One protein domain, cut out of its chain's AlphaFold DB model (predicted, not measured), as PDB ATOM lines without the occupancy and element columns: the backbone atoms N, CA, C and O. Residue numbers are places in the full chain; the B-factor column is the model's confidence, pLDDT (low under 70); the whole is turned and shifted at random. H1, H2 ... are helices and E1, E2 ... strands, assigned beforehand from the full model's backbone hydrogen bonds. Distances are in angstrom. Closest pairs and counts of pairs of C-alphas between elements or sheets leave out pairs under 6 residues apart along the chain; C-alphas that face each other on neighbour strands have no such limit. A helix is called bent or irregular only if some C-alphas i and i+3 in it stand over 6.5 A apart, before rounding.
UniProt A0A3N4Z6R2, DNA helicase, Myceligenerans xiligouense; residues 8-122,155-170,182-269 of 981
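This is residues 8 to 122, 155 to 170 and 182 to 269 of the 981 residues of the protein "DNA helicase" of Myceligenerans xiligouense (UniProt A0A3N4Z6R2). The model has two lobes side by side along its longest axis: a strongly twisted five-stranded sheet with helices over both faces, and a smaller lobe of helices, H3 to H7, in which H5, H6 and H7 run back and forth. H1 and H9 cover one face of the sheet and H2 and H8 the other, three layers in all; the short hairpin E5 and E6 packs on H8 and lies between the sheet and the helical lobe. The printed part has 219 residues, with nine named helices and seven named strands in the order E1 H1 E2 E3 E4 H2 E5 E6 H3 H4 H5 H6 H7 H8 E7 H9, and its class is mixed, helices and strands. The large sheet runs E2, E3, E4, E1, E7 and is mixed; E5 and E6 make an antiparallel sheet of two. The whole is compact, with a radius of gyration of the C-alphas of 18.7 A, and elongated, spanning 59 by 38 by 35 A.

The large sheet holds E1, residues 11 to 15, E2, residues 58 to 62, E3, residues 67 to 75, E4, residues 81 to 90, and E7, residues 252 to 254. E1 is parallel to E4, with N 13 and O 83 2.8 A apart, and antiparallel to E7, with N 14 and O 253 2.9 A apart. H1, residues 23 to 38, is on the sheet at a height of 8.9 A, over E3 and E4 and along the strands; E1, H1 and E2 form a split strand-helix-strand unit, two strands running the same way with E3 and E4 between them, and its crossover is left-handed. E2, E3 and E4 form a meander, each strand the antiparallel neighbour of the one before: N 59 and O 71 are 2.8 A apart, N 72 and O 84 2.9 A. H2, residues 91 to 99, is on the opposite face from H1, at a height of 7.7 A. E5, residues 101 to 105, and E6, residues 112 to 116, form a hairpin, with N 102 and O 115 2.8 A apart. H3, residues 157 to 160, and H4, residues 165 to 170, are apart. H5, residues 187 to 195, and H6, residues 200 to 210, form a helical hairpin, closest at the C-alphas of Ala 194 and Thr 203, 4.4 A, at a shallow tilt of 15 degrees. H6 is the hub: it only just touches H3, with 3 pairs of C-alphas within 8 A, and forms another helical hairpin with H7, residues 215 to 222, where the C-alphas of Ala 205 and Val 218 are closest at 6.3 A. H8, residues 236 to 243, is on the same face as H2, at a height of 9.3 A; its closest C-alphas to E6 are those of Ala 242 and Ala 112, 4.9 A. H9, residues 258 to 266, touches H1, closest at Arg 26 and Ile 265, whose C-alphas are 6.9 A apart. Every O i to N i+4 pair is within hydrogen-bond range in H2 and H4 to H9; in H1 it is 10 of 12, and H3 is too short for such a pair.

E1 begins at C-alpha 11, (25.642, 44.554, -29.607). H1 is 23.4 A long and only just irregular: C-alphas 24 and 27 are 6.8 A apart. E3 is 24.6 A and E4 25.0 A long, and E4 bends by 61 degrees at residue 86. H6, 15.4 A long, begins at C-alpha 200, (7.516, 47.958, -41.305). H9 ends at C-alpha 266, (18.736, 29.875, -40.257).

The two C-alphas farthest apart are those of Pro 43 and Thr 155, 60.8 A. Residues 123 to 154 and 171 to 181 are not printed; the gaps are 29.6 A and 13.7 A between C-alphas. The links from H1 to E2 and H7 to H8 are long. The mean pLDDT of the printed part is 71.2, and 84 residues are under 70, among them residues 187 to 200 and 246 to 269.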
ATOM      1  N   ILE A   8      33.126  46.660 -22.761       57.38
ATOM      2  CA  ILE A   8      31.719  46.473 -23.086       57.38
ATOM      3  C   ILE A   8      31.624  45.699 -24.406       57.38
ATOM      4  O   ILE A   8      32.383  45.943 -25.344       57.38
ATOM      5  N   VAL A   9      30.754  44.695 -24.431       65.12
ATOM      6  CA  VAL A   9      30.604  43.741 -25.532       65.12
ATOM      7  C   VAL A   9      29.777  44.392 -26.653       65.12
ATOM      8  O   VAL A   9      28.727  44.956 -26.345       65.12
ATOM      9  N   PRO A  10      30.200  44.332 -27.932       74.56
ATOM     10  CA  PRO A  10      29.424  44.875 -29.047       74.56
ATOM     11  C   PRO A  10      28.040  44.227 -29.170       74.56
ATOM     12  O   PRO A  10      27.912  43.000 -29.118       74.56
ATOM     13  N   GLN A  11      27.007  45.038 -29.398       78.94
ATOM     14  CA  GLN A  11      25.642  44.554 -29.607       78.94
ATOM     15  C   GLN A  11      25.340  44.454 -31.105       78.94
ATOM     16  O   GLN A  11      25.603  45.395 -31.851       78.94
ATOM     17  N   VAL A  12      24.772  43.330 -31.551       75.06
ATOM     18  CA  VAL A  12      24.389  43.131 -32.958       75.06
ATOM     19  C   VAL A  12      22.866  43.136 -33.092       75.06
ATOM     20  O   VAL A  12      22.156  42.518 -32.297       75.06
ATOM     21  N   ILE A  13      22.379  43.849 -34.100       72.62
ATOM     22  CA  ILE A  13      20.972  44.080 -34.412       72.62
ATOM     23  C   ILE A  13      20.726  43.557 -35.828       72.62
ATOM     24  O   ILE A  13      21.518  43.818 -36.733       72.62
ATOM     25  N   ILE A  14      19.642  42.812 -36.022       66.62
ATOM     26  CA  ILE A  14      19.256  42.257 -37.322       66.62
ATOM     27  C   ILE A  14      17.891  42.835 -37.727       66.62
ATOM     28  O   ILE A  14      16.953  42.745 -36.928       66.62
ATOM     29  N   PRO A  15      17.764  43.434 -38.925       62.59
ATOM     30  CA  PRO A  15      16.484  43.879 -39.445       62.59
ATOM     31  C   PRO A  15      15.571  42.700 -39.824       62.59
ATOM     32  O   PRO A  15      16.033  41.585 -40.053       62.59
ATOM     33  N   SER A  16      14.263  42.932 -39.905       52.94
ATOM     34  CA  SER A  16      13.247  41.924 -40.235       52.94
ATOM     35  C   SER A  16      13.378  41.386 -41.661       52.94
ATOM     36  O   SER A  16      12.967  40.258 -41.925       52.94
ATOM     37  N   GLU A  17      13.971  42.172 -42.559       50.28
ATOM     38  CA  GLU A  17      14.317  41.772 -43.918       50.28
ATOM     39  C   GLU A  17      15.839  41.703 -44.067       50.28
ATOM     40  O   GLU A  17      16.527  42.721 -44.136       50.28
ATOM     41  N   VAL A  18      16.372  40.482 -44.133       54.59
ATOM     42  CA  VAL A  18      17.756  40.220 -44.540       54.59
ATOM     43  C   VAL A  18      17.705  39.376 -45.811       54.59
ATOM     44  O   VAL A  18      16.944  38.406 -45.850       54.59
ATOM     45  N   PRO A  19      18.490  39.699 -46.854       51.31
ATOM     46  CA  PRO A  19      18.571  38.869 -48.052       51.31
ATOM     47  C   PRO A  19      18.892  37.411 -47.704       51.31
ATOM     48  O   PRO A  19      19.755  37.150 -46.861       51.31
ATOM     49  N   SER A  20      18.196  36.467 -48.346       44.47
ATOM     50  CA  SER A  20      18.381  35.040 -48.078       44.47
ATOM     51  C   SER A  20      19.822  34.613 -48.374       44.47
ATOM     52  O   SER A  20      20.395  34.927 -49.417       44.47
ATOM     53  N   LEU A  21      20.426  33.904 -47.419       54.34
ATOM     54  CA  LEU A  21      21.797  33.410 -47.518       54.34
ATOM     55  C   LEU A  21      21.779  31.944 -47.959       54.34
ATOM     56  O   LEU A  21      21.166  31.102 -47.291       54.34
ATOM     57  N   ASP A  22      22.504  31.635 -49.036       51.44
ATOM     58  CA  ASP A  22      22.775  30.255 -49.449       51.44
ATOM     59  C   ASP A  22      23.384  29.449 -48.282       51.44
ATOM     60  O   ASP A  22      24.163  29.965 -47.465       51.44
ATOM     61  N   GLY A  23      23.030  28.165 -48.191       50.69
ATOM     62  CA  GLY A  23      23.403  27.278 -47.087       50.69
ATOM     63  C   GLY A  23      24.919  27.156 -46.889       50.69
ATOM     64  O   GLY A  23      25.383  26.999 -45.758       50.69
ATOM     65  N   SER A  24      25.703  27.315 -47.962       53.44
ATOM     66  CA  SER A  24      27.174  27.274 -47.938       53.44
ATOM     67  C   SER A  24      27.824  28.480 -47.226       53.44
ATOM     68  O   SER A  24      28.900  28.357 -46.632       53.44
ATOM     69  N   ILE A  25      27.157  29.641 -47.232       67.00
ATOM     70  CA  ILE A  25      27.648  30.912 -46.663       67.00
ATOM     71  C   ILE A  25      27.099  31.129 -45.255       67.00
ATOM     72  O   ILE A  25      27.743  31.776 -44.430       67.00
ATOM     73  N   ARG A  26      25.935  30.546 -44.959       62.72
ATOM     74  CA  ARG A  26      25.205  30.690 -43.694       62.72
ATOM     75  C   ARG A  26      26.076  30.431 -42.461       62.72
ATOM     76  O   ARG A  26      26.107  31.243 -41.538       62.72
ATOM     77  N   SER A  27      26.856  29.350 -42.478       62.22
ATOM     78  CA  SER A  27      27.780  28.995 -41.390       62.22
ATOM     79  C   SER A  27      28.919  30.011 -41.217       62.22
ATOM     80  O   SER A  27      29.346  30.296 -40.097       62.22
ATOM     81  N   GLN A  28      29.391  30.602 -42.314       73.75
ATOM     82  CA  GLN A  28      30.475  31.583 -42.317       73.75
ATOM     83  C   GLN A  28      29.980  32.961 -41.867       73.75
ATOM     84  O   GLN A  28      30.665  33.627 -41.090       73.75
ATOM     85  N   ALA A  29      28.774  33.356 -42.284       73.38
ATOM     86  CA  ALA A  29      28.093  34.552 -41.800       73.38
ATOM     87  C   ALA A  29      27.796  34.457 -40.291       73.38
ATOM     88  O   ALA A  29      28.097  35.393 -39.551       73.38
ATOM     89  N   TYR A  30      27.323  33.300 -39.806       68.81
ATOM     90  CA  TYR A  30      27.152  33.034 -38.370       68.81
ATOM     91  C   TYR A  30      28.477  33.179 -37.609       68.81
ATOM     92  O   TYR A  30      28.558  33.898 -36.613       68.81
ATOM     93  N   ALA A  31      29.547  32.549 -38.106       73.69
ATOM     94  CA  ALA A  31      30.868  32.641 -37.491       73.69
ATOM     95  C   ALA A  31      31.425  34.075 -37.494       73.69
ATOM     96  O   ALA A  31      32.163  34.449 -36.582       73.69
ATOM     97  N   PHE A  32      31.100  34.879 -38.509       84.38
ATOM     98  CA  PHE A  32      31.443  36.298 -38.555       84.38
ATOM     99  C   PHE A  32      30.690  37.094 -37.480       84.38
ATOM    100  O   PHE A  32      31.326  37.827 -36.724       84.38
ATOM    101  N   ILE A  33      29.371  36.919 -37.362       77.31
ATOM    102  CA  ILE A  33      28.554  37.664 -36.393       77.31
ATOM    103  C   ILE A  33      28.895  37.270 -34.948       77.31
ATOM    104  O   ILE A  33      28.995  38.142 -34.087       77.31
ATOM    105  N   ASP A  34      29.162  35.991 -34.675       73.88
ATOM    106  CA  ASP A  34      29.600  35.555 -33.343       73.88
ATOM    107  C   ASP A  34      30.965  36.160 -32.963       73.88
ATOM    108  O   ASP A  34      31.157  36.643 -31.843       73.88
ATOM    109  N   LYS A  35      31.909  36.227 -33.915       79.81
ATOM    110  CA  LYS A  35      33.184  36.936 -33.718       79.81
ATOM    111  C   LYS A  35      32.963  38.428 -33.461       79.81
ATOM    112  O   LYS A  35      33.573  38.959 -32.536       79.81
ATOM    113  N   LEU A  36      32.093  39.073 -34.240       83.25
ATOM    114  CA  LEU A  36      31.752  40.491 -34.107       83.25
ATOM    115  C   LEU A  36      31.174  40.807 -32.723       83.25
ATOM    116  O   LEU A  36      31.635  41.738 -32.071       83.25
ATOM    117  N   ARG A  37      30.224  39.993 -32.247       76.69
ATOM    118  CA  ARG A  37      29.604  40.144 -30.925       76.69
ATOM    119  C   ARG A  37      30.611  39.930 -29.801       76.69
ATOM    120  O   ARG A  37      30.544  40.609 -28.793       76.69
ATOM    121  N   LYS A  38      31.558  38.999 -29.946       76.38
ATOM    122  CA  LYS A  38      32.583  38.747 -28.917       76.38
ATOM    123  C   LYS A  38      33.627  39.858 -28.853       76.38
ATOM    124  O   LYS A  38      34.040  40.234 -27.758       76.38
ATOM    125  N   ASN A  39      34.100  40.326 -30.007       79.12
ATOM    126  CA  ASN A  39      35.101  41.381 -30.109       79.12
ATOM    127  C   ASN A  39      35.168  41.933 -31.546       79.12
ATOM    128  O   ASN A  39      35.698  41.284 -32.450       79.12
ATOM    129  N   ASP A  40      34.717  43.170 -31.738       80.56
ATOM    130  CA  ASP A  40      34.699  43.867 -33.030       80.56
ATOM    131  C   ASP A  40      36.091  44.315 -33.520       80.56
ATOM    132  O   ASP A  40      36.255  44.656 -34.690       80.56
ATOM    133  N   THR A  41      37.118  44.258 -32.663       80.62
ATOM    134  CA  THR A  41      38.518  44.600 -32.999       80.62
ATOM    135  C   THR A  41      39.350  43.410 -33.485       80.62
ATOM    136  O   THR A  41      40.565  43.532 -33.668       80.62
ATOM    137  N   LEU A  42      38.739  42.236 -33.682       79.88
ATOM    138  CA  LEU A  42      39.466  41.055 -34.148       79.88
ATOM    139  C   LEU A  42      40.078  41.307 -35.542       79.88
ATOM    140  O   LEU A  42      39.336  41.626 -36.473       79.88
ATOM    141  N   PRO A  43      41.396  41.079 -35.741       68.75
ATOM    142  CA  PRO A  43      42.084  41.394 -37.000       68.75
ATOM    143  C   PRO A  43      41.462  40.741 -38.240       68.75
ATOM    144  O   PRO A  43      41.566  41.274 -39.336       68.75
ATOM    145  N   GLY A  44      40.804  39.589 -38.073       71.12
ATOM    146  CA  GLY A  44      40.163  38.860 -39.167       71.12
ATOM    147  C   GLY A  44      38.826  39.438 -39.641       71.12
ATOM    148  O   GLY A  44      38.386  39.055 -40.720       71.12
ATOM    149  N   LEU A  45      38.185  40.332 -38.874       82.56
ATOM    150  CA  LEU A  45      36.878  40.902 -39.228       82.56
ATOM    151  C   LEU A  45      36.975  42.033 -40.258       82.56
ATOM    152  O   LEU A  45      36.001  42.245 -40.970       82.56
ATOM    153  N   HIS A  46      38.109  42.744 -40.344       83.62
ATOM    154  CA  HIS A  46      38.346  43.854 -41.288       83.62
ATOM    155  C   HIS A  46      37.125  44.774 -41.481       83.62
ATOM    156  O   HIS A  46      36.596  44.895 -42.584       83.62
ATOM    157  N   ILE A  47      36.633  45.370 -40.391       87.19
ATOM    158  CA  ILE A  47      35.484  46.282 -40.431       87.19
ATOM    159  C   ILE A  47      35.967  47.647 -40.921       87.19
ATOM    160  O   ILE A  47      36.630  48.376 -40.184       87.19
ATOM    161  N   GLU A  48      35.637  47.989 -42.162       84.56
ATOM    162  CA  GLU A  48      36.198  49.146 -42.865       84.56
ATOM    163  C   GLU A  48      35.094  50.118 -43.314       84.56
ATOM    164  O   GLU A  48      34.015  49.672 -43.728       84.56
ATOM    165  N   PRO A  49      35.326  51.443 -43.233       86.56
ATOM    166  CA  PRO A  49      34.473  52.431 -43.887       86.56
ATOM    167  C   PRO A  49      34.541  52.286 -45.408       86.56
ATOM    168  O   PRO A  49      35.558  51.871 -45.960       86.56
ATOM    169  N   ILE A  50      33.448  52.642 -46.080       83.19
ATOM    170  CA  ILE A  50      33.371  52.643 -47.541       83.19
ATOM    171  C   ILE A  50      33.543  54.066 -48.065       83.19
ATOM    172  O   ILE A  50      32.847  54.989 -47.644       83.19
ATOM    173  N   GLU A  51      34.458  54.235 -49.017       74.69
ATOM    174  CA  GLU A  51      34.595  55.487 -49.755       74.69
ATOM    175  C   GLU A  51      33.356  55.739 -50.626       74.69
ATOM    176  O   GLU A  51      32.901  54.849 -51.357       74.69
ATOM    177  N   LEU A  52      32.855  56.981 -50.580       73.25
ATOM    178  CA  LEU A  52      31.671  57.451 -51.314       73.25
ATOM    179  C   LEU A  52      30.355  56.763 -50.901       73.25
ATOM    180  O   LEU A  52      29.453  56.629 -51.724       73.25
ATOM    181  N   ALA A  53      30.237  56.303 -49.652       78.81
ATOM    182  CA  ALA A  53      28.955  55.846 -49.121       78.81
ATOM    183  C   ALA A  53      27.994  57.019 -48.872       78.81
ATOM    184  O   ALA A  53      28.427  58.085 -48.434       78.81
ATOM    185  N   ALA A  54      26.696  56.805 -49.123       78.00
ATOM    186  CA  ALA A  54      25.648  57.780 -48.821       78.00
ATOM    187  C   ALA A  54      25.532  58.092 -47.315       78.00
ATOM    188  O   ALA A  54      25.110  59.185 -46.947       78.00
ATOM    189  N   ASP A  55      25.959  57.165 -46.453       81.94
ATOM    190  CA  ASP A  55      25.974  57.319 -45.000       81.94
ATOM    191  C   ASP A  55      27.353  56.973 -44.408       81.94
ATOM    192  O   ASP A  55      27.954  55.929 -44.684       81.94
ATOM    193  N   LYS A  56      27.851  57.874 -43.550       83.81
ATOM    194  CA  LYS A  56      29.152  57.786 -42.871       83.81
ATOM    195  C   LYS A  56      29.260  56.618 -41.884       83.81
ATOM    196  O   LYS A  56      30.381  56.246 -41.529       83.81
ATOM    197  N   ASN A  57      28.143  56.058 -41.422       87.62
ATOM    198  CA  ASN A  57      28.075  54.975 -40.437       87.62
ATOM    199  C   ASN A  57      28.155  53.586 -41.087       87.62
ATOM    200  O   ASN A  57      28.376  52.586 -40.398       87.62
ATOM    201  N   VAL A  58      28.029  53.506 -42.415       88.75
ATOM    202  CA  VAL A  58      28.072  52.239 -43.149       88.75
ATOM    203  C   VAL A  58      29.495  51.682 -43.190       88.75
ATOM    204  O   VAL A  58      30.476  52.371 -43.489       88.75
ATOM    205  N   ARG A  59      29.629  50.399 -42.868       91.19
ATOM    206  CA  ARG A  59      30.878  49.638 -42.847       91.19
ATOM    207  C   ARG A  59      30.704  48.349 -43.636       91.19
ATOM    208  O   ARG A  59      29.599  47.831 -43.771       91.19
ATOM    209  N   THR A  60      31.813  47.780 -44.092       91.31
ATOM    210  CA  THR A  60      31.824  46.385 -44.545       91.31
ATOM    211  C   THR A  60      32.821  45.570 -43.744       91.31
ATOM    212  O   THR A  60      33.922  46.041 -43.472       91.31
ATOM    213  N   GLY A  61      32.441  44.351 -43.374       90.19
ATOM    214  CA  GLY A  61      33.296  43.398 -42.669       90.19
ATOM    215  C   GLY A  61      33.606  42.177 -43.525       90.19
ATOM    216  O   GLY A  61      32.794  41.741 -44.337       90.19
ATOM    217  N   ARG A  62      34.791  41.605 -43.355       88.12
ATOM    218  CA  ARG A  62      35.251  40.433 -44.094       88.12
ATOM    219  C   ARG A  62      34.709  39.145 -43.479       88.12
ATOM    220  O   ARG A  62      35.136  38.746 -42.399       88.12
ATOM    221  N   VAL A  63      33.832  38.459 -44.211       83.31
ATOM    222  CA  VAL A  63      33.365  37.108 -43.852       83.31
ATOM    223  C   VAL A  63      34.391  36.076 -44.322       83.31
ATOM    224  O   VAL A  63      34.845  35.244 -43.537       83.31
ATOM    225  N   ASN A  64      34.834  36.179 -45.580       82.44
ATOM    226  CA  ASN A  64      35.969  35.423 -46.116       82.44
ATOM    227  C   ASN A  64      36.691  36.214 -47.235       82.44
ATOM    228  O   ASN A  64      36.653  37.442 -47.261       82.44
ATOM    229  N   ARG A  65      37.438  35.556 -48.136       74.56
ATOM    230  CA  ARG A  65      38.137  36.261 -49.231       74.56
ATOM    231  C   ARG A  65      37.200  36.861 -50.286       74.56
ATOM    232  O   ARG A  65      37.609  37.822 -50.923       74.56
ATOM    233  N   PHE A  66      36.005  36.305 -50.451       79.00
ATOM    234  CA  PHE A  66      35.042  36.664 -51.491       79.00
ATOM    235  C   PHE A  66      33.795  37.362 -50.930       79.00
ATOM    236  O   PHE A  66      33.271  38.267 -51.563       79.00
ATOM    237  N   TRP A  67      33.345  36.985 -49.733       83.25
ATOM    238  CA  TRP A  67      32.119  37.479 -49.109       83.25
ATOM    239  C   TRP A  67      32.404  38.563 -48.069       83.25
ATOM    240  O   TRP A  67      33.292  38.414 -47.216       83.25
ATOM    241  N   ARG A  68      31.605  39.632 -48.107       89.62
ATOM    242  CA  ARG A  68      31.624  40.721 -47.128       89.62
ATOM    243  C   ARG A  68      30.237  40.946 -46.531       89.62
ATOM    244  O   ARG A  68      29.235  40.924 -47.238       89.62
ATOM    245  N   ALA A  69      30.204  41.191 -45.229       88.69
ATOM    246  CA  ALA A  69      29.027  41.644 -44.507       88.69
ATOM    247  C   ALA A  69      28.879  43.160 -44.666       88.69
ATOM    248  O   ALA A  69      29.874  43.877 -44.543       88.69
ATOM    249  N   VAL A  70      27.659  43.649 -44.889       89.56
ATOM    250  CA  VAL A  70      27.337  45.083 -44.843       89.56
ATOM    251  C   VAL A  70      26.740  45.407 -43.479       89.56
ATOM    252  O   VAL A  70      25.816  44.735 -43.019       89.56
ATOM    253  N   LEU A  71      27.296  46.423 -42.822       90.75
ATOM    254  CA  LEU A  71      26.984  46.797 -41.448       90.75
ATOM    255  C   LEU A  71      26.713  48.301 -41.343       90.75
ATOM    256  O   LEU A  71      27.327  49.087 -42.059       90.75
ATOM    257  N   ILE A  72      25.902  48.714 -40.374       89.25
ATOM    258  CA  ILE A  72      25.903  50.089 -39.851       89.25
ATOM    259  C   ILE A  72      26.529  50.034 -38.460       89.25
ATOM    260  O   ILE A  72      26.063  49.265 -37.618       89.25
ATOM    261  N   LYS A  73      27.598  50.803 -38.226       90.38
ATOM    262  CA  LYS A  73      28.249  50.916 -36.914       90.38
ATOM    263  C   LYS A  73      27.846  52.233 -36.259       90.38
ATOM    264  O   LYS A  73      28.134  53.287 -36.816       90.38
ATOM    265  N   LEU A  74      27.271  52.150 -35.063       87.62
ATOM    266  CA  LEU A  74      26.978  53.288 -34.194       87.62
ATOM    267  C   LEU A  74      27.784  53.142 -32.901       87.62
ATOM    268  O   LEU A  74      27.792  52.078 -32.284       87.62
ATOM    269  N   THR A  75      28.469  54.203 -32.504       79.19
ATOM    270  CA  THR A  75      29.314  54.296 -31.315       79.19
ATOM    271  C   THR A  75      28.789  55.468 -30.491       79.19
ATOM    272  O   THR A  75      29.185  56.615 -30.682       79.19
ATOM    273  N   GLY A  76      27.837  55.182 -29.603       72.44
ATOM    274  CA  GLY A  76      27.253  56.211 -28.744       72.44
ATOM    275  C   GLY A  76      28.277  56.827 -27.782       72.44
ATOM    276  O   GLY A  76      29.400  56.336 -27.631       72.44
ATOM    277  N   SER A  77      27.875  57.866 -27.053       67.12
ATOM    278  CA  SER A  77      28.709  58.571 -26.063       67.12
ATOM    279  C   SER A  77      29.207  57.693 -24.905       67.12
ATOM    280  O   SER A  77      30.144  58.072 -24.202       67.12
ATOM    281  N   HIS A  78      28.626  56.504 -24.728       60.66
ATOM    282  CA  HIS A  78      29.005  55.512 -23.719       60.66
ATOM    283  C   HIS A  78      30.061  54.482 -24.183       60.66
ATOM    284  O   HIS A  78      30.323  53.527 -23.457       60.66
ATOM    285  N   GLU A  79      30.669  54.655 -25.363       60.94
ATOM    286  CA  GLU A  79      31.657  53.734 -25.971       60.94
ATOM    287  C   GLU A  79      31.128  52.312 -26.289       60.94
ATOM    288  O   GLU A  79      31.893  51.433 -26.695       60.94
ATOM    289  N   GLU A  80      29.816  52.072 -26.184       68.50
ATOM    290  CA  GLU A  80      29.181  50.822 -26.616       68.50
ATOM    291  C   GLU A  80      28.942  50.838 -28.133       68.50
ATOM    292  O   GLU A  80      28.197  51.672 -28.651       68.50
ATOM    293  N   SER A  81      29.568  49.912 -28.865       81.19
ATOM    294  CA  SER A  81      29.359  49.781 -30.313       81.19
ATOM    295  C   SER A  81      28.125  48.924 -30.617       81.19
ATOM    296  O   SER A  81      28.078  47.746 -30.247       81.19
ATOM    297  N   ARG A  82      27.153  49.493 -31.337       84.94
ATOM    298  CA  ARG A  82      25.994  48.783 -31.901       84.94
ATOM    299  C   ARG A  82      26.193  48.566 -33.401       84.94
ATOM    300  O   ARG A  82      26.571  49.486 -34.127       84.94
ATOM    301  N   TYR A  83      25.931  47.347 -33.858       87.00
ATOM    302  CA  TYR A  83      26.095  46.925 -35.245       87.00
ATOM    303  C   TYR A  83      24.772  46.444 -35.826       87.00
ATOM    304  O   TYR A  83      24.257  45.420 -35.389       87.00
ATOM    305  N   ILE A  84      24.252  47.124 -36.846       85.44
ATOM    306  CA  ILE A  84      23.094  46.643 -37.611       85.44
ATOM    307  C   ILE A  84      23.615  45.829 -38.796       85.44
ATOM    308  O   ILE A  84      24.359  46.361 -39.617       85.44
ATOM    309  N   TYR A  85      23.261  44.548 -38.877       83.62
ATOM    310  CA  TYR A  85      23.691  43.644 -39.944       83.62
ATOM    311  C   TYR A  85      22.667  43.622 -41.082       83.62
ATOM    312  O   TYR A  85      21.562  43.126 -40.902       83.62
ATOM    313  N   LEU A  86      23.037  44.137 -42.258       79.56
ATOM    314  CA  LEU A  86      22.124  44.283 -43.403       79.56
ATOM    315  C   LEU A  86      22.188  43.114 -44.398       79.56
ATOM    316  O   LEU A  86      21.355  43.012 -45.293       79.56
ATOM    317  N   GLY A  87      23.182  42.233 -44.263       80.50
ATOM    318  CA  GLY A  87      23.363  41.071 -45.131       80.50
ATOM    319  C   GLY A  87      24.828  40.757 -45.422       80.50
ATOM    320  O   GLY A  87      25.733  41.504 -45.045       80.50
ATOM    321  N   THR A  88      25.056  39.637 -46.109       83.19
ATOM    322  CA  THR A  88      26.371  39.217 -46.612       83.19
ATOM    323  C   THR A  88      26.281  39.012 -48.115       83.19
ATOM    324  O   THR A  88      25.414  38.286 -48.587       83.19
ATOM    325  N   PHE A  89      27.191  39.642 -48.853       81.81
ATOM    326  CA  PHE A  89      27.185  39.682 -50.314       81.81
ATOM    327  C   PHE A  89      28.586  39.387 -50.865       81.81
ATOM    328  O   PHE A  89      29.574  39.506 -50.122       81.81
ATOM    329  N   PRO A  90      28.712  39.026 -52.154       85.50
ATOM    330  CA  PRO A  90      29.996  39.051 -52.843       85.50
ATOM    331  C   PRO A  90      30.650  40.428 -52.695       85.50
ATOM    332  O   PRO A  90      29.961  41.440 -52.605       85.50
ATOM    333  N   HIS A  91      31.979  40.475 -52.664       84.25
ATOM    334  CA  HIS A  91      32.767  41.674 -52.365       84.25
ATOM    335  C   HIS A  91      32.263  42.949 -53.065       84.25
ATOM    336  O   HIS A  91      32.017  43.959 -52.406       84.25
ATOM    337  N   ASP A  92      32.084  42.891 -54.384       82.12
ATOM    338  CA  ASP A  92      31.726  44.063 -55.186       82.12
ATOM    339  C   ASP A  92      30.256  44.460 -55.003       82.12
ATOM    340  O   ASP A  92      29.937  45.647 -54.911       82.12
ATOM    341  N   GLU A  93      29.368  43.476 -54.854       82.69
ATOM    342  CA  GLU A  93      27.957  43.699 -54.530       82.69
ATOM    343  C   GLU A  93      27.785  44.288 -53.131       82.69
ATOM    344  O   GLU A  93      26.978  45.195 -52.950       82.69
ATOM    345  N   ALA A  94      28.580  43.847 -52.151       83.38
ATOM    346  CA  ALA A  94      28.576  44.401 -50.800       83.38
ATOM    347  C   ALA A  94      28.942  45.889 -50.822       83.38
ATOM    348  O   ALA A  94      28.309  46.691 -50.139       83.38
ATOM    349  N   ILE A  95      29.939  46.272 -51.627       84.19
ATOM    350  CA  ILE A  95      30.342  47.673 -51.799       84.19
ATOM    351  C   ILE A  95      29.241  48.467 -52.511       84.19
ATOM    352  O   ILE A  95      28.912  49.572 -52.082       84.19
ATOM    353  N   ALA A  96      28.650  47.918 -53.577       81.88
ATOM    354  CA  ALA A  96      27.566  48.569 -54.311       81.88
ATOM    355  C   ALA A  96      26.306  48.757 -53.448       81.88
ATOM    356  O   ALA A  96      25.688  49.820 -53.482       81.88
ATOM    357  N   TYR A  97      25.952  47.754 -52.645       82.06
ATOM    358  CA  TYR A  97      24.849  47.815 -51.692       82.06
ATOM    359  C   TYR A  97      25.143  48.854 -50.603       82.06
ATOM    360  O   TYR A  97      24.358  49.777 -50.415       82.06
ATOM    361  N   ALA A  98      26.314  48.776 -49.960       84.12
ATOM    362  CA  ALA A  98      26.733  49.694 -48.900       84.12
ATOM    363  C   ALA A  98      26.739  51.169 -49.336       84.12
ATOM    364  O   ALA A  98      26.394  52.045 -48.548       84.12
ATOM    365  N   ARG A  99      27.100  51.463 -50.592       85.62
ATOM    366  CA  ARG A  99      27.117  52.842 -51.103       85.62
ATOM    367  C   ARG A  99      25.740  53.494 -51.176       85.62
ATOM    368  O   ARG A  99      25.662  54.714 -51.091       85.62
ATOM    369  N   ASN A 100      24.688  52.693 -51.313       81.31
ATOM    370  CA  ASN A 100      23.323  53.160 -51.540       81.31
ATOM    371  C   ASN A 100      22.435  53.051 -50.298       81.31
ATOM    372  O   ASN A 100      21.225  53.190 -50.426       81.31
ATOM    373  N   VAL A 101      22.988  52.786 -49.115       82.19
ATOM    374  CA  VAL A 101      22.219  52.686 -47.868       82.19
ATOM    375  C   VAL A 101      22.376  53.959 -47.046       82.19
ATOM    376  O   VAL A 101      23.489  54.454 -46.877       82.19
ATOM    377  N   VAL A 102      21.261  54.448 -46.509       83.19
ATOM    378  CA  VAL A 102      21.195  55.530 -45.523       83.19
ATOM    379  C   VAL A 102      20.433  55.038 -44.302       83.19
ATOM    380  O   VAL A 102      19.333  54.510 -44.436       83.19
ATOM    381  N   PHE A 103      21.008  55.214 -43.118       84.88
ATOM    382  CA  PHE A 103      20.345  54.958 -41.851       84.88
ATOM    383  C   PHE A 103      20.016  56.279 -41.174       84.88
ATOM    384  O   PHE A 103      20.901  57.083 -40.883       84.88
ATOM    385  N   GLN A 104      18.735  56.511 -40.920       83.62
ATOM    386  CA  GLN A 104      18.279  57.777 -40.362       83.62
ATOM    387  C   GLN A 104      17.164  57.574 -39.344       83.62
ATOM    388  O   GLN A 104      16.475  56.553 -39.337       83.62
ATOM    389  N   ARG A 105      16.955  58.582 -38.500       83.62
ATOM    390  CA  ARG A 105      15.750  58.702 -37.686       83.62
ATOM    391  C   ARG A 105      14.667  59.368 -38.529       83.62
ATOM    392  O   ARG A 105      14.903  60.399 -39.137       83.62
ATOM    393  N   ASN A 106      13.460  58.832 -38.568       80.00
ATOM    394  CA  ASN A 106      12.334  59.485 -39.223       80.00
ATOM    395  C   ASN A 106      11.955  60.757 -38.435       80.00
ATOM    396  O   ASN A 106      11.716  60.673 -37.233       80.00
ATOM    397  N   PRO A 107      11.851  61.946 -39.052       72.19
ATOM    398  CA  PRO A 107      11.670  63.203 -38.314       72.19
ATOM    399  C   PRO A 107      10.300  63.337 -37.625       72.19
ATOM    400  O   PRO A 107      10.111  64.191 -36.757       72.19
ATOM    401  N   ARG A 108       9.313  62.528 -38.025       76.50
ATOM    402  CA  ARG A 108       7.921  62.635 -37.565       76.50
ATOM    403  C   ARG A 108       7.558  61.546 -36.565       76.50
ATOM    404  O   ARG A 108       6.947  61.852 -35.543       76.50
ATOM    405  N   SER A 109       7.966  60.304 -36.821       73.38
ATOM    406  CA  SER A 109       7.788  59.192 -35.876       73.38
ATOM    407  C   SER A 109       8.953  59.044 -34.896       73.38
ATOM    408  O   SER A 109       8.786  58.502 -33.802       73.38
ATOM    409  N   GLY A 110      10.137  59.525 -35.278       74.25
ATOM    410  CA  GLY A 110      11.395  59.333 -34.568       74.25
ATOM    411  C   GLY A 110      11.900  57.893 -34.546       74.25
ATOM    412  O   GLY A 110      12.787  57.588 -33.754       74.25
ATOM    413  N   SER A 111      11.342  57.013 -35.380       79.44
ATOM    414  CA  SER A 111      11.819  55.642 -35.566       79.44
ATOM    415  C   SER A 111      13.080  55.606 -36.427       79.44
ATOM    416  O   SER A 111      13.192  56.363 -37.383       79.44
ATOM    417  N   ALA A 112      14.006  54.705 -36.126       81.25
ATOM    418  CA  ALA A 112      15.076  54.311 -37.035       81.25
ATOM    419  C   ALA A 112      14.517  53.686 -38.327       81.25
ATOM    420  O   ALA A 112      13.586  52.884 -38.249       81.25
ATOM    421  N   GLU A 113      15.102  54.034 -39.476       77.69
ATOM    422  CA  GLU A 113      14.771  53.516 -40.812       77.69
ATOM    423  C   GLU A 113      16.054  53.287 -41.635       77.69
ATOM    424  O   GLU A 113      16.977  54.109 -41.604       77.69
ATOM    425  N   VAL A 114      16.106  52.189 -42.401       78.56
ATOM    426  CA  VAL A 114      17.142  51.939 -43.423       78.56
ATOM    427  C   VAL A 114      16.549  52.251 -44.799       78.56
ATOM    428  O   VAL A 114      15.656  51.560 -45.279       78.56
ATOM    429  N   ILE A 115      17.076  53.267 -45.479       75.38
ATOM    430  CA  ILE A 115      16.623  53.700 -46.806       75.38
ATOM    431  C   ILE A 115      17.660  53.326 -47.861       75.38
ATOM    432  O   ILE A 115      18.859  53.525 -47.674       75.38
ATOM    433  N   ARG A 116      17.193  52.830 -49.012       71.25
ATOM    434  CA  ARG A 116      18.033  52.617 -50.195       71.25
ATOM    435  C   ARG A 116      17.898  53.773 -51.186       71.25
ATOM    436  O   ARG A 116      16.829  53.998 -51.744       71.25
ATOM    437  N   VAL A 117      18.983  54.509 -51.417       61.56
ATOM    438  CA  VAL A 117      19.019  55.743 -52.226       61.56
ATOM    439  C   VAL A 117      18.735  55.471 -53.709       61.56
ATOM    440  O   VAL A 117      18.127  56.305 -54.376       61.56
ATOM    441  N   ASP A 118      19.043  54.270 -54.218       55.56
ATOM    442  CA  ASP A 118      18.685  53.846 -55.581       55.56
ATOM    443  C   ASP A 118      17.165  53.691 -55.809       55.56
ATOM    444  O   ASP A 118      16.736  53.468 -56.942       55.56
ATOM    445  N   LEU A 119      16.348  53.829 -54.757       42.06
ATOM    446  CA  LEU A 119      14.884  53.780 -54.809       42.06
ATOM    447  C   LEU A 119      14.205  55.155 -54.680       42.06
ATOM    448  O   LEU A 119      12.996  55.227 -54.883       42.06
ATOM    449  N   VAL A 120      14.936  56.232 -54.364       41.09
ATOM    450  CA  VAL A 120      14.335  57.556 -54.091       41.09
ATOM    451  C   VAL A 120      14.227  58.424 -55.357       41.09
ATOM    452  O   VAL A 120      13.250  59.150 -55.507       41.09
ATOM    453  N   ASP A 121      15.156  58.274 -56.312       31.53
ATOM    454  CA  ASP A 121      15.121  58.947 -57.630       31.53
ATOM    455  C   ASP A 121      14.680  58.029 -58.786       31.53
ATOM    456  O   ASP A 121      14.572  58.448 -59.945       31.53
ATOM    457  N   ALA A 122      14.396  56.758 -58.500       26.33
ATOM    458  CA  ALA A 122      13.813  55.862 -59.481       26.33
ATOM    459  C   ALA A 122      12.300  56.106 -59.538       26.33
ATOM    460  O   ALA A 122      11.579  55.833 -58.581       26.33
ATOM    461  N   THR A 155     -15.540  57.140 -52.427       72.50
ATOM    462  CA  THR A 155     -14.596  57.810 -51.527       72.50
ATOM    463  C   THR A 155     -13.481  56.821 -51.153       72.50
ATOM    464  O   THR A 155     -13.814  55.700 -50.746       72.50
ATOM    465  N   PRO A 156     -12.195  57.186 -51.293       81.62
ATOM    466  CA  PRO A 156     -11.060  56.353 -50.897       81.62
ATOM    467  C   PRO A 156     -11.141  55.864 -49.447       81.62
ATOM    468  O   PRO A 156     -11.700  56.548 -48.586       81.62
ATOM    469  N   VAL A 157     -10.581  54.685 -49.163       78.19
ATOM    470  CA  VAL A 157     -10.726  53.973 -47.877       78.19
ATOM    471  C   VAL A 157     -10.328  54.844 -46.691       78.19
ATOM    472  O   VAL A 157     -11.104  54.991 -45.752       78.19
ATOM    473  N   LEU A 158      -9.161  55.484 -46.755       80.31
ATOM    474  CA  LEU A 158      -8.664  56.325 -45.665       80.31
ATOM    475  C   LEU A 158      -9.506  57.593 -45.468       80.31
ATOM    476  O   LEU A 158      -9.744  58.009 -44.335       80.31
ATOM    477  N   GLN A 159     -10.055  58.151 -46.552       79.88
ATOM    478  CA  GLN A 159     -10.940  59.315 -46.479       79.88
ATOM    479  C   GLN A 159     -12.297  58.979 -45.846       79.88
ATOM    480  O   GLN A 159     -12.872  59.826 -45.164       79.88
ATOM    481  N   ARG A 160     -12.796  57.738 -45.986       78.06
ATOM    482  CA  ARG A 160     -14.001  57.278 -45.258       78.06
ATOM    483  C   ARG A 160     -13.806  57.318 -43.744       78.06
ATOM    484  O   ARG A 160     -14.768  57.536 -43.015       78.06
ATOM    485  N   HIS A 161     -12.570  57.132 -43.287       72.94
ATOM    486  CA  HIS A 161     -12.191  57.183 -41.876       72.94
ATOM    487  C   HIS A 161     -11.706  58.570 -41.428       72.94
ATOM    488  O   HIS A 161     -11.290  58.731 -40.283       72.94
ATOM    489  N   GLY A 162     -11.806  59.584 -42.297       78.12
ATOM    490  CA  GLY A 162     -11.415  60.961 -41.993       78.12
ATOM    491  C   GLY A 162      -9.904  61.194 -41.952       78.12
ATOM    492  O   GLY A 162      -9.487  62.244 -41.479       78.12
ATOM    493  N   THR A 163      -9.100  60.245 -42.437       85.69
ATOM    494  CA  THR A 163      -7.639  60.358 -42.493       85.69
ATOM    495  C   THR A 163      -7.222  61.126 -43.743       85.69
ATOM    496  O   THR A 163      -7.582  60.755 -44.866       85.69
ATOM    497  N   THR A 164      -6.451  62.193 -43.549       88.00
ATOM    498  CA  THR A 164      -5.943  63.062 -44.617       88.00
ATOM    499  C   THR A 164      -4.505  62.722 -45.007       88.00
ATOM    500  O   THR A 164      -3.821  61.942 -44.346       88.00
ATOM    501  N   PHE A 165      -4.031  63.310 -46.105       85.94
ATOM    502  CA  PHE A 165      -2.636  63.183 -46.525       85.94
ATOM    503  C   PHE A 165      -1.694  63.784 -45.474       85.94
ATOM    504  O   PHE A 165      -0.670  63.194 -45.133       85.94
ATOM    505  N   GLU A 166      -2.084  64.924 -44.908       84.38
ATOM    506  CA  GLU A 166      -1.370  65.624 -43.849       84.38
ATOM    507  C   GLU A 166      -1.255  64.769 -42.584       84.38
ATOM    508  O   GLU A 166      -0.181  64.721 -41.986       84.38
ATOM    509  N   ASP A 167      -2.311  64.038 -42.222       85.31
ATOM    510  CA  ASP A 167      -2.296  63.121 -41.079       85.31
ATOM    511  C   ASP A 167      -1.281  61.981 -41.258       85.31
ATOM    512  O   ASP A 167      -0.588  61.605 -40.311       85.31
ATOM    513  N   LEU A 168      -1.166  61.435 -42.475       86.31
ATOM    514  CA  LEU A 168      -0.197  60.382 -42.795       86.31
ATOM    515  C   LEU A 168       1.244  60.895 -42.709       86.31
ATOM    516  O   LEU A 168       2.107  60.222 -42.142       86.31
ATOM    517  N   LEU A 169       1.498  62.101 -43.221       85.25
ATOM    518  CA  LEU A 169       2.800  62.754 -43.071       85.25
ATOM    519  C   LEU A 169       3.128  63.019 -41.597       85.25
ATOM    520  O   LEU A 169       4.274  62.865 -41.178       85.25
ATOM    521  N   ASP A 170       2.131  63.408 -40.804       81.88
ATOM    522  CA  ASP A 170       2.283  63.760 -39.392       81.88
ATOM    523  C   ASP A 170       2.650  62.557 -38.506       81.88
ATOM    524  O   ASP A 170       3.385  62.706 -37.527       81.88
ATOM    525  N   VAL A 182      -3.882  57.653 -49.645       87.31
ATOM    526  CA  VAL A 182      -5.125  58.452 -49.614       87.31
ATOM    527  C   VAL A 182      -5.961  58.326 -50.886       87.31
ATOM    528  O   VAL A 182      -7.146  58.654 -50.857       87.31
ATOM    529  N   LEU A 183      -5.367  57.850 -51.985       85.94
ATOM    530  CA  LEU A 183      -6.052  57.590 -53.253       85.94
ATOM    531  C   LEU A 183      -6.582  56.154 -53.365       85.94
ATOM    532  O   LEU A 183      -7.327  55.859 -54.300       85.94
ATOM    533  N   ALA A 184      -6.244  55.265 -52.426       82.12
ATOM    534  CA  ALA A 184      -6.676  53.874 -52.453       82.12
ATOM    535  C   ALA A 184      -8.210  53.759 -52.370       82.12
ATOM    536  O   ALA A 184      -8.828  54.023 -51.333       82.12
ATOM    537  N   ALA A 185      -8.833  53.368 -53.485       77.25
ATOM    538  CA  ALA A 185     -10.287  53.294 -53.631       77.25
ATOM    539  C   ALA A 185     -10.923  52.146 -52.820       77.25
ATOM    540  O   ALA A 185     -12.089  52.236 -52.414       77.25
ATOM    541  N   ASP A 186     -10.146  51.093 -52.561       70.19
ATOM    542  CA  ASP A 186     -10.546  49.878 -51.856       70.19
ATOM    543  C   ASP A 186      -9.410  49.332 -50.955       70.19
ATOM    544  O   ASP A 186      -8.266  49.800 -51.037       70.19
ATOM    545  N   PRO A 187      -9.726  48.405 -50.025       58.41
ATOM    546  CA  PRO A 187      -8.748  47.873 -49.076       58.41
ATOM    547  C   PRO A 187      -7.594  47.092 -49.716       58.41
ATOM    548  O   PRO A 187      -6.506  47.081 -49.142       58.41
ATOM    549  N   ASP A 188      -7.804  46.471 -50.879       51.72
ATOM    550  CA  ASP A 188      -6.766  45.697 -51.567       51.72
ATOM    551  C   ASP A 188      -5.696  46.637 -52.126       51.72
ATOM    552  O   ASP A 188      -4.501  46.430 -51.903       51.72
ATOM    553  N   ARG A 189      -6.113  47.752 -52.742       68.94
ATOM    554  CA  ARG A 189      -5.180  48.789 -53.192       68.94
ATOM    555  C   ARG A 189      -4.420  49.421 -52.027       68.94
ATOM    556  O   ARG A 189      -3.237  49.718 -52.161       68.94
ATOM    557  N   LEU A 190      -5.071  49.619 -50.879       69.00
ATOM    558  CA  LEU A 190      -4.400  50.140 -49.685       69.00
ATOM    559  C   LEU A 190      -3.343  49.158 -49.154       69.00
ATOM    560  O   LEU A 190      -2.266  49.594 -48.751       69.00
ATOM    561  N   LEU A 191      -3.623  47.850 -49.185       51.91
ATOM    562  CA  LEU A 191      -2.666  46.807 -48.811       51.91
ATOM    563  C   LEU A 191      -1.443  46.806 -49.740       51.91
ATOM    564  O   LEU A 191      -0.321  46.761 -49.245       51.91
ATOM    565  N   GLU A 192      -1.634  46.915 -51.058       59.47
ATOM    566  CA  GLU A 192      -0.524  47.021 -52.020       59.47
ATOM    567  C   GLU A 192       0.387  48.217 -51.716       59.47
ATOM    568  O   GLU A 192       1.611  48.082 -51.688       59.47
ATOM    569  N   VAL A 193      -0.211  49.383 -51.456       66.81
ATOM    570  CA  VAL A 193       0.532  50.603 -51.111       66.81
ATOM    571  C   VAL A 193       1.265  50.442 -49.779       66.81
ATOM    572  O   VAL A 193       2.426  50.832 -49.670       66.81
ATOM    573  N   ALA A 194       0.622  49.833 -48.779       62.75
ATOM    574  CA  ALA A 194       1.236  49.570 -47.483       62.75
ATOM    575  C   ALA A 194       2.422  48.598 -47.592       62.75
ATOM    576  O   ALA A 194       3.447  48.817 -46.949       62.75
ATOM    577  N   MET A 195       2.323  47.557 -48.423       55.34
ATOM    578  CA  MET A 195       3.414  46.603 -48.664       55.34
ATOM    579  C   MET A 195       4.600  47.217 -49.418       55.34
ATOM    580  O   MET A 195       5.710  46.707 -49.320       55.34
ATOM    581  N   ALA A 196       4.380  48.301 -50.164       64.94
ATOM    582  CA  ALA A 196       5.441  49.057 -50.825       64.94
ATOM    583  C   ALA A 196       6.098  50.109 -49.909       64.94
ATOM    584  O   ALA A 196       6.996  50.828 -50.356       64.94
ATOM    585  N   ALA A 197       5.639  50.246 -48.660       66.19
ATOM    586  CA  ALA A 197       6.179  51.228 -47.736       66.19
ATOM    587  C   ALA A 197       7.627  50.883 -47.325       66.19
ATOM    588  O   ALA A 197       7.969  49.712 -47.185       66.19
ATOM    589  N   PRO A 198       8.487  51.895 -47.116       60.84
ATOM    590  CA  PRO A 198       9.918  51.697 -46.880       60.84
ATOM    591  C   PRO A 198      10.268  51.153 -45.489       60.84
ATOM    592  O   PRO A 198      11.413  50.772 -45.282       60.84
ATOM    593  N   SER A 199       9.329  51.138 -44.539       66.12
ATOM    594  CA  SER A 199       9.547  50.594 -43.195       66.12
ATOM    595  C   SER A 199       8.325  49.830 -42.695       66.12
ATOM    596  O   SER A 199       7.178  50.169 -43.011       66.12
ATOM    597  N   ALA A 200       8.567  48.820 -41.855       61.53
ATOM    598  CA  ALA A 200       7.516  47.958 -41.305       61.53
ATOM    599  C   ALA A 200       6.484  48.748 -40.476       61.53
ATOM    600  O   ALA A 200       5.296  48.420 -40.467       61.53
ATOM    601  N   PHE A 201       6.923  49.826 -39.817       74.88
ATOM    602  CA  PHE A 201       6.039  50.762 -39.125       74.88
ATOM    603  C   PHE A 201       5.065  51.455 -40.084       74.88
ATOM    604  O   PHE A 201       3.872  51.509 -39.793       74.88
ATOM    605  N   GLN A 202       5.545  51.973 -41.219       77.88
ATOM    606  CA  GLN A 202       4.688  52.673 -42.179       77.88
ATOM    607  C   GLN A 202       3.660  51.722 -42.801       77.88
ATOM    608  O   GLN A 202       2.493  52.097 -42.933       77.88
ATOM    609  N   THR A 203       4.059  50.483 -43.111       65.00
ATOM    610  CA  THR A 203       3.135  49.422 -43.534       65.00
ATOM    611  C   THR A 203       2.032  49.220 -42.500       65.00
ATOM    612  O   THR A 203       0.852  49.341 -42.831       65.00
ATOM    613  N   ASP A 204       2.387  48.963 -41.238       58.12
ATOM    614  CA  ASP A 204       1.382  48.662 -40.216       58.12
ATOM    615  C   ASP A 204       0.500  49.872 -39.872       58.12
ATOM    616  O   ASP A 204      -0.713  49.733 -39.718       58.12
ATOM    617  N   ALA A 205       1.066  51.081 -39.842       73.12
ATOM    618  CA  ALA A 205       0.314  52.312 -39.626       73.12
ATOM    619  C   ALA A 205      -0.787  52.506 -40.684       73.12
ATOM    620  O   ALA A 205      -1.923  52.836 -40.338       73.12
ATOM    621  N   LEU A 206      -0.486  52.253 -41.961       74.75
ATOM    622  CA  LEU A 206      -1.463  52.344 -43.050       74.75
ATOM    623  C   LEU A 206      -2.548  51.269 -42.949       74.75
ATOM    624  O   LEU A 206      -3.723  51.568 -43.178       74.75
ATOM    625  N   LEU A 207      -2.184  50.048 -42.551       69.06
ATOM    626  CA  LEU A 207      -3.148  48.970 -42.321       69.06
ATOM    627  C   LEU A 207      -4.082  49.294 -41.146       69.06
ATOM    628  O   LEU A 207      -5.299  49.171 -41.289       69.06
ATOM    629  N   MET A 208      -3.542  49.802 -40.032       63.16
ATOM    630  CA  MET A 208      -4.323  50.245 -38.872       63.16
ATOM    631  C   MET A 208      -5.337  51.332 -39.229       63.16
ATOM    632  O   MET A 208      -6.488  51.268 -38.792       63.16
ATOM    633  N   LEU A 209      -4.923  52.333 -40.007       77.00
ATOM    634  CA  LEU A 209      -5.804  53.414 -40.457       77.00
ATOM    635  C   LEU A 209      -6.856  52.904 -41.443       77.00
ATOM    636  O   LEU A 209      -8.012  53.318 -41.379       77.00
ATOM    637  N   GLY A 210      -6.479  51.958 -42.306       70.12
ATOM    638  CA  GLY A 210      -7.420  51.237 -43.151       70.12
ATOM    639  C   GLY A 210      -8.485  50.507 -42.335       70.12
ATOM    640  O   GLY A 210      -9.640  50.471 -42.745       70.12
ATOM    641  N   ASP A 211      -8.122  49.934 -41.180       57.22
ATOM    642  CA  ASP A 211      -9.029  49.227 -40.254       57.22
ATOM    643  C   ASP A 211      -9.946  50.174 -39.454       57.22
ATOM    644  O   ASP A 211     -10.704  49.738 -38.584       57.22
ATOM    645  N   GLY A 212      -9.890  51.477 -39.735       61.03
ATOM    646  CA  GLY A 212     -10.663  52.500 -39.041       61.03
ATOM    647  C   GLY A 212     -10.063  52.927 -37.704       61.03
ATOM    648  O   GLY A 212     -10.740  53.610 -36.931       61.03
ATOM    649  N   SER A 213      -8.807  52.557 -37.414       65.31
ATOM    650  CA  SER A 213      -8.081  53.167 -36.298       65.31
ATOM    651  C   SER A 213      -7.907  54.657 -36.561       65.31
ATOM    652  O   SER A 213      -7.682  55.094 -37.685       65.31
ATOM    653  N   THR A 214      -7.984  55.452 -35.505       79.75
ATOM    654  CA  THR A 214      -7.680  56.882 -35.562       79.75
ATOM    655  C   THR A 214      -6.173  57.111 -35.505       79.75
ATOM    656  O   THR A 214      -5.428  56.331 -34.907       79.75
ATOM    657  N   ILE A 215      -5.721  58.251 -36.024       80.25
ATOM    658  CA  ILE A 215      -4.329  58.712 -35.904       80.25
ATOM    659  C   ILE A 215      -3.852  58.717 -34.445       80.25
ATOM    660  O   ILE A 215      -2.734  58.301 -34.151       80.25
ATOM    661  N   ALA A 216      -4.719  59.100 -33.503       73.88
ATOM    662  CA  ALA A 216      -4.408  59.068 -32.076       73.88
ATOM    663  C   ALA A 216      -4.104  57.647 -31.562       73.88
ATOM    664  O   ALA A 216      -3.222  57.470 -30.723       73.88
ATOM    665  N   GLN A 217      -4.804  56.628 -32.070       65.69
ATOM    666  CA  GLN A 217      -4.560  55.229 -31.710       65.69
ATOM    667  C   GLN A 217      -3.259  54.702 -32.315       65.69
ATOM    668  O   GLN A 217      -2.529  54.005 -31.618       65.69
ATOM    669  N   VAL A 218      -2.936  55.074 -33.558       71.94
ATOM    670  CA  VAL A 218      -1.643  54.741 -34.183       71.94
ATOM    671  C   VAL A 218      -0.496  55.384 -33.403       71.94
ATOM    672  O   VAL A 218       0.461  54.705 -33.035       71.94
ATOM    673  N   ARG A 219      -0.629  56.668 -33.042       79.38
ATOM    674  CA  ARG A 219       0.351  57.376 -32.207       79.38
ATOM    675  C   ARG A 219       0.560  56.699 -30.858       79.38
ATOM    676  O   ARG A 219       1.698  56.519 -30.443       79.38
ATOM    677  N   ALA A 220      -0.523  56.305 -30.190       70.00
ATOM    678  CA  ALA A 220      -0.451  55.619 -28.904       70.00
ATOM    679  C   ALA A 220       0.146  54.205 -29.011       70.00
ATOM    680  O   ALA A 220       0.847  53.778 -28.099       70.00
ATOM    681  N   ALA A 221      -0.125  53.484 -30.104       59.53
ATOM    682  CA  ALA A 221       0.389  52.132 -30.326       59.53
ATOM    683  C   ALA A 221       1.907  52.112 -30.553       59.53
ATOM    684  O   ALA A 221       2.579  51.189 -30.092       59.53
ATOM    685  N   TYR A 222       2.433  53.137 -31.228       70.31
ATOM    686  CA  TYR A 222       3.825  53.191 -31.681       70.31
ATOM    687  C   TYR A 222       4.689  54.244 -30.986       70.31
ATOM    688  O   TYR A 222       5.861  54.389 -31.322       70.31
ATOM    689  N   ASP A 223       4.122  54.952 -30.008       72.88
ATOM    690  CA  ASP A 223       4.734  56.101 -29.330       72.88
ATOM    691  C   ASP A 223       5.287  57.151 -30.314       72.88
ATOM    692  O   ASP A 223       6.381  57.690 -30.153       72.88
ATOM    693  N   VAL A 224       4.511  57.433 -31.365       75.88
ATOM    694  CA  VAL A 224       4.871  58.382 -32.430       75.88
ATOM    695  C   VAL A 224       4.839  59.795 -31.860       75.88
ATOM    696  O   VAL A 224       3.764  60.359 -31.602       75.88
ATOM    697  N   ARG A 225       6.021  60.388 -31.699       68.12
ATOM    698  CA  ARG A 225       6.191  61.770 -31.247       68.12
ATOM    699  C   ARG A 225       7.072  62.525 -32.240       68.12
ATOM    700  O   ARG A 225       8.149  62.017 -32.560       68.12
ATOM    701  N   PRO A 226       6.648  63.722 -32.690       62.28
ATOM    702  CA  PRO A 226       7.493  64.558 -33.527       62.28
ATOM    703  C   PRO A 226       8.783  64.876 -32.771       62.28
ATOM    704  O   PRO A 226       8.746  65.196 -31.580       62.28
ATOM    705  N   VAL A 227       9.913  64.744 -33.457       61.81
ATOM    706  CA  VAL A 227      11.230  65.011 -32.880       61.81
ATOM    707  C   VAL A 227      11.626  66.448 -33.212       61.81
ATOM    708  O   VAL A 227      11.424  66.914 -34.334       61.81
ATOM    709  N   GLU A 228      12.134  67.185 -32.223       54.69
ATOM    710  CA  GLU A 228      12.634  68.548 -32.428       54.69
ATOM    711  C   GLU A 228      14.036  68.503 -33.055       54.69
ATOM    712  O   GLU A 228      14.945  67.892 -32.502       54.69
ATOM    713  N   GLY A 229      14.209  69.171 -34.202       54.59
ATOM    714  CA  GLY A 229      15.444  69.141 -34.994       54.59
ATOM    715  C   GLY A 229      15.364  68.115 -36.128       54.59
ATOM    716  O   GLY A 229      15.068  66.949 -35.902       54.59
ATOM    717  N   GLY A 230      15.554  68.563 -37.374       55.91
ATOM    718  CA  GLY A 230      15.521  67.688 -38.553       55.91
ATOM    719  C   GLY A 230      16.650  66.646 -38.574       55.91
ATOM    720  O   GLY A 230      17.595  66.729 -37.797       55.91
ATOM    721  N   THR A 231      16.571  65.699 -39.510       59.12
ATOM    722  CA  THR A 231      17.479  64.537 -39.619       59.12
ATOM    723  C   THR A 231      18.886  64.869 -40.122       59.12
ATOM    724  O   THR A 231      19.793  64.049 -40.027       59.12
ATOM    725  N   GLU A 232      19.099  66.081 -40.647       54.78
ATOM    726  CA  GLU A 232      20.363  66.495 -41.275       54.78
ATOM    727  C   GLU A 232      21.560  66.545 -40.302       54.78
ATOM    728  O   GLU A 232      22.699  66.627 -40.755       54.78
ATOM    729  N   ASN A 233      21.327  66.465 -38.983       60.41
ATOM    730  CA  ASN A 233      22.367  66.511 -37.945       60.41
ATOM    731  C   ASN A 233      22.197  65.449 -36.839       60.41
ATOM    732  O   ASN A 233      22.692  65.664 -35.731       60.41
ATOM    733  N   ASP A 234      21.519  64.325 -37.102       71.94
ATOM    734  CA  ASP A 234      21.364  63.270 -36.087       71.94
ATOM    735  C   ASP A 234      22.740  62.790 -35.579       71.94
ATOM    736  O   ASP A 234      23.632  62.408 -36.352       71.94
ATOM    737  N   THR A 235      22.932  62.829 -34.259       79.94
ATOM    738  CA  THR A 235      24.114  62.241 -33.619       79.94
ATOM    739  C   THR A 235      23.993  60.716 -33.574       79.94
ATOM    740  O   THR A 235      22.909  60.155 -33.725       79.94
ATOM    741  N   GLU A 236      25.097  59.999 -33.353       80.12
ATOM    742  CA  GLU A 236      25.020  58.538 -33.183       80.12
ATOM    743  C   GLU A 236      24.166  58.156 -31.956       80.12
ATOM    744  O   GLU A 236      23.477  57.141 -32.004       80.12
ATOM    745  N   ASP A 237      24.111  59.002 -30.918       79.12
ATOM    746  CA  ASP A 237      23.215  58.827 -29.765       79.12
ATOM    747  C   ASP A 237      21.732  58.997 -30.138       79.12
ATOM    748  O   ASP A 237      20.895  58.211 -29.693       79.12
ATOM    749  N   ASP A 238      21.400  59.956 -31.010       78.94
ATOM    750  CA  ASP A 238      20.037  60.144 -31.530       78.94
ATOM    751  C   ASP A 238      19.543  58.917 -32.314       78.94
ATOM    752  O   ASP A 238      18.385  58.507 -32.195       78.94
ATOM    753  N   LEU A 239      20.430  58.323 -33.117       83.44
ATOM    754  CA  LEU A 239      20.157  57.124 -33.915       83.44
ATOM    755  C   LEU A 239      20.013  55.872 -33.036       83.44
ATOM    756  O   LEU A 239      19.182  55.003 -33.304       83.44
ATOM    757  N   ILE A 240      20.803  55.792 -31.965       81.31
ATOM    758  CA  ILE A 240      20.723  54.746 -30.942       81.31
ATOM    759  C   ILE A 240      19.392  54.829 -30.183       81.31
ATOM    760  O   ILE A 240      18.732  53.805 -30.017       81.31
ATOM    761  N   GLU A 241      18.958  56.026 -29.776       80.25
ATOM    762  CA  GLU A 241      17.647  56.225 -29.142       80.25
ATOM    763  C   GLU A 241      16.501  55.835 -30.089       80.25
ATOM    764  O   GLU A 241      15.527  55.207 -29.668       80.25
ATOM    765  N   ALA A 242      16.625  56.163 -31.379       80.75
ATOM    766  CA  ALA A 242      15.629  55.825 -32.391       80.75
ATOM    767  C   ALA A 242      15.415  54.306 -32.528       80.75
ATOM    768  O   ALA A 242      14.271  53.868 -32.650       80.75
ATOM    769  N   LEU A 243      16.481  53.495 -32.448       75.25
ATOM    770  CA  LEU A 243      16.410  52.022 -32.484       75.25
ATOM    771  C   LEU A 243      15.614  51.424 -31.316       75.25
ATOM    772  O   LEU A 243      14.969  50.384 -31.468       75.25
ATOM    773  N   ASP A 244      15.643  52.079 -30.157       71.56
ATOM    774  CA  ASP A 244      14.966  51.614 -28.947       71.56
ATOM    775  C   ASP A 244      13.471  51.984 -28.915       71.56
ATOM    776  O   ASP A 244      12.741  51.556 -28.013       71.56
ATOM    777  N   ARG A 245      12.966  52.720 -29.919       71.31
ATOM    778  CA  ARG A 245      11.550  53.103 -29.990       71.31
ATOM    779  C   ARG A 245      10.636  51.943 -30.404       71.31
ATOM    780  O   ARG A 245      11.015  51.120 -31.240       71.31
ATOM    781  N   PRO A 246       9.380  51.902 -29.910       62.28
ATOM    782  CA  PRO A 246       8.423  50.843 -30.247       62.28
ATOM    783  C   PRO A 246       8.184  50.662 -31.751       62.28
ATOM    784  O   PRO A 246       8.077  49.529 -32.213       62.28
ATOM    785  N   ALA A 247       8.141  51.761 -32.511       67.88
ATOM    786  CA  ALA A 247       8.014  51.740 -33.969       67.88
ATOM    787  C   ALA A 247       9.198  51.040 -34.663       67.88
ATOM    788  O   ALA A 247       8.992  50.299 -35.618       67.88
ATOM    789  N   SER A 248      10.423  51.204 -34.155       69.00
ATOM    790  CA  SER A 248      11.627  50.569 -34.707       69.00
ATOM    791  C   SER A 248      11.754  49.099 -34.339       69.00
ATOM    792  O   SER A 248      12.316  48.325 -35.104       69.00
ATOM    793  N   GLN A 249      11.164  48.662 -33.226       64.44
ATOM    794  CA  GLN A 249      11.175  47.245 -32.841       64.44
ATOM    795  C   GLN A 249      10.294  46.343 -33.725       64.44
ATOM    796  O   GLN A 249      10.311  45.124 -33.554       64.44
ATOM    797  N   LEU A 250       9.519  46.919 -34.652       55.25
ATOM    798  CA  LEU A 250       8.891  46.175 -35.749       55.25
ATOM    799  C   LEU A 250       9.915  45.704 -36.785       55.25
ATOM    800  O   LEU A 250       9.743  44.642 -37.374       55.25
ATOM    801  N   GLU A 251      10.957  46.505 -36.993       58.50
ATOM    802  CA  GLU A 251      11.941  46.324 -38.051       58.50
ATOM    803  C   GLU A 251      13.258  45.771 -37.507       58.50
ATOM    804  O   GLU A 251      13.888  44.979 -38.182       58.50
ATOM    805  N   PHE A 252      13.662  46.095 -36.275       63.56
ATOM    806  CA  PHE A 252      14.975  45.739 -35.729       63.56
ATOM    807  C   PHE A 252      14.872  44.785 -34.531       63.56
ATOM    808  O   PHE A 252      14.207  45.072 -33.535       63.56
ATOM    809  N   THR A 253      15.575  43.648 -34.604       60.44
ATOM    810  CA  THR A 253      15.674  42.653 -33.524       60.44
ATOM    811  C   THR A 253      17.087  42.613 -32.941       60.44
ATOM    812  O   THR A 253      18.067  42.461 -33.666       60.44
ATOM    813  N   TYR A 254      17.196  42.687 -31.615       61.12
ATOM    814  CA  TYR A 254      18.460  42.562 -30.888       61.12
ATOM    815  C   TYR A 254      18.869  41.095 -30.709       61.12
ATOM    816  O   TYR A 254      18.055  40.276 -30.287       61.12
ATOM    817  N   LEU A 255      20.138  40.772 -30.969       56.50
ATOM    818  CA  LEU A 255      20.701  39.444 -30.713       56.50
ATOM    819  C   LEU A 255      21.240  39.350 -29.281       56.50
ATOM    820  O   LEU A 255      22.221  40.023 -28.953       56.50
ATOM    821  N   VAL A 256      20.629  38.508 -28.440       48.28
ATOM    822  CA  VAL A 256      21.000  38.376 -27.021       48.28
ATOM    823  C   VAL A 256      21.847  37.121 -26.763       48.28
ATOM    824  O   VAL A 256      22.778  37.191 -25.960       48.28
ATOM    825  N   ASP A 257      21.619  36.009 -27.476       49.28
ATOM    826  CA  ASP A 257      22.393  34.763 -27.315       49.28
ATOM    827  C   ASP A 257      22.722  34.005 -28.632       49.28
ATOM    828  O   ASP A 257      22.471  34.480 -29.742       49.28
ATOM    829  N   ASP A 258      23.431  32.869 -28.527       44.84
ATOM    830  CA  ASP A 258      23.833  32.011 -29.664       44.84
ATOM    831  C   ASP A 258      22.642  31.340 -30.371       44.84
ATOM    832  O   ASP A 258      22.731  31.012 -31.557       44.84
ATOM    833  N   ASP A 259      21.522  31.144 -29.671       45.94
ATOM    834  CA  ASP A 259      20.312  30.552 -30.235       45.94
ATOM    835  C   ASP A 259      19.498  31.597 -31.015       45.94
ATOM    836  O   ASP A 259      19.000  31.283 -32.097       45.94
ATOM    837  N   ASP A 260      19.444  32.847 -30.542       45.38
ATOM    838  CA  ASP A 260      18.873  33.995 -31.264       45.38
ATOM    839  C   ASP A 260      19.607  34.248 -32.586       45.38
ATOM    840  O   ASP A 260      18.983  34.514 -33.617       45.38
ATOM    841  N   LEU A 261      20.941  34.130 -32.558       41.59
ATOM    842  CA  LEU A 261      21.810  34.295 -33.722       41.59
ATOM    843  C   LEU A 261      21.595  33.180 -34.746       41.59
ATOM    844  O   LEU A 261      21.521  33.440 -35.948       41.59
ATOM    845  N   ARG A 262      21.476  31.936 -34.269       45.44
ATOM    846  CA  ARG A 262      21.222  30.778 -35.124       45.44
ATOM    847  C   ARG A 262      19.833  30.884 -35.754       45.44
ATOM    848  O   ARG A 262      19.704  30.749 -36.963       45.44
ATOM    849  N   ALA A 263      18.821  31.245 -34.971       47.69
ATOM    850  CA  ALA A 263      17.455  31.413 -35.448       47.69
ATOM    851  C   ALA A 263      17.296  32.588 -36.432       47.69
ATOM    852  O   ALA A 263      16.620  32.439 -37.433       47.69
ATOM    853  N   ALA A 264      17.935  33.740 -36.209       42.56
ATOM    854  CA  ALA A 264      17.824  34.895 -37.113       42.56
ATOM    855  C   ALA A 264      18.477  34.687 -38.496       42.56
ATOM    856  O   ALA A 264      18.162  35.415 -39.431       42.56
ATOM    857  N   ILE A 265      19.393  33.718 -38.618       39.50
ATOM    858  CA  ILE A 265      20.173  33.444 -39.839       39.50
ATOM    859  C   ILE A 265      19.737  32.132 -40.514       39.50
ATOM    860  O   ILE A 265      19.868  31.992 -41.729       39.50
ATOM    861  N   GLU A 266      19.237  31.158 -39.747       44.28
ATOM    862  CA  GLU A 266      18.736  29.875 -40.257       44.28
ATOM    863  C   GLU A 266      17.235  29.875 -40.578       44.28
ATOM    864  O   GLU A 266      16.774  28.926 -41.216       44.28
ATOM    865  N   ASP A 267      16.471  30.900 -40.173       45.91
ATOM    866  CA  ASP A 267      15.018  30.931 -40.371       45.91
ATOM    867  C   ASP A 267      14.596  31.213 -41.821       45.91
ATOM    868  O   ASP A 267      14.103  32.275 -42.185       45.91
ATOM    869  N   GLU A 268      14.645  30.157 -42.624       37.78
ATOM    870  CA  GLU A 268      13.543  29.830 -43.537       37.78
ATOM    871  C   GLU A 268      12.418  29.066 -42.794       37.78
ATOM    872  O   GLU A 268      11.431  28.625 -43.387       37.78
ATOM    873  N   ASN A 269      12.555  28.878 -41.474       41.03
ATOM    874  CA  ASN A 269      11.793  27.912 -40.704       41.03
ATOM    875  C   ASN A 269      10.523  28.516 -40.077       41.03
ATOM    876  O   ASN A 269      10.502  29.505 -39.349       41.03
TER     877      ASN A 269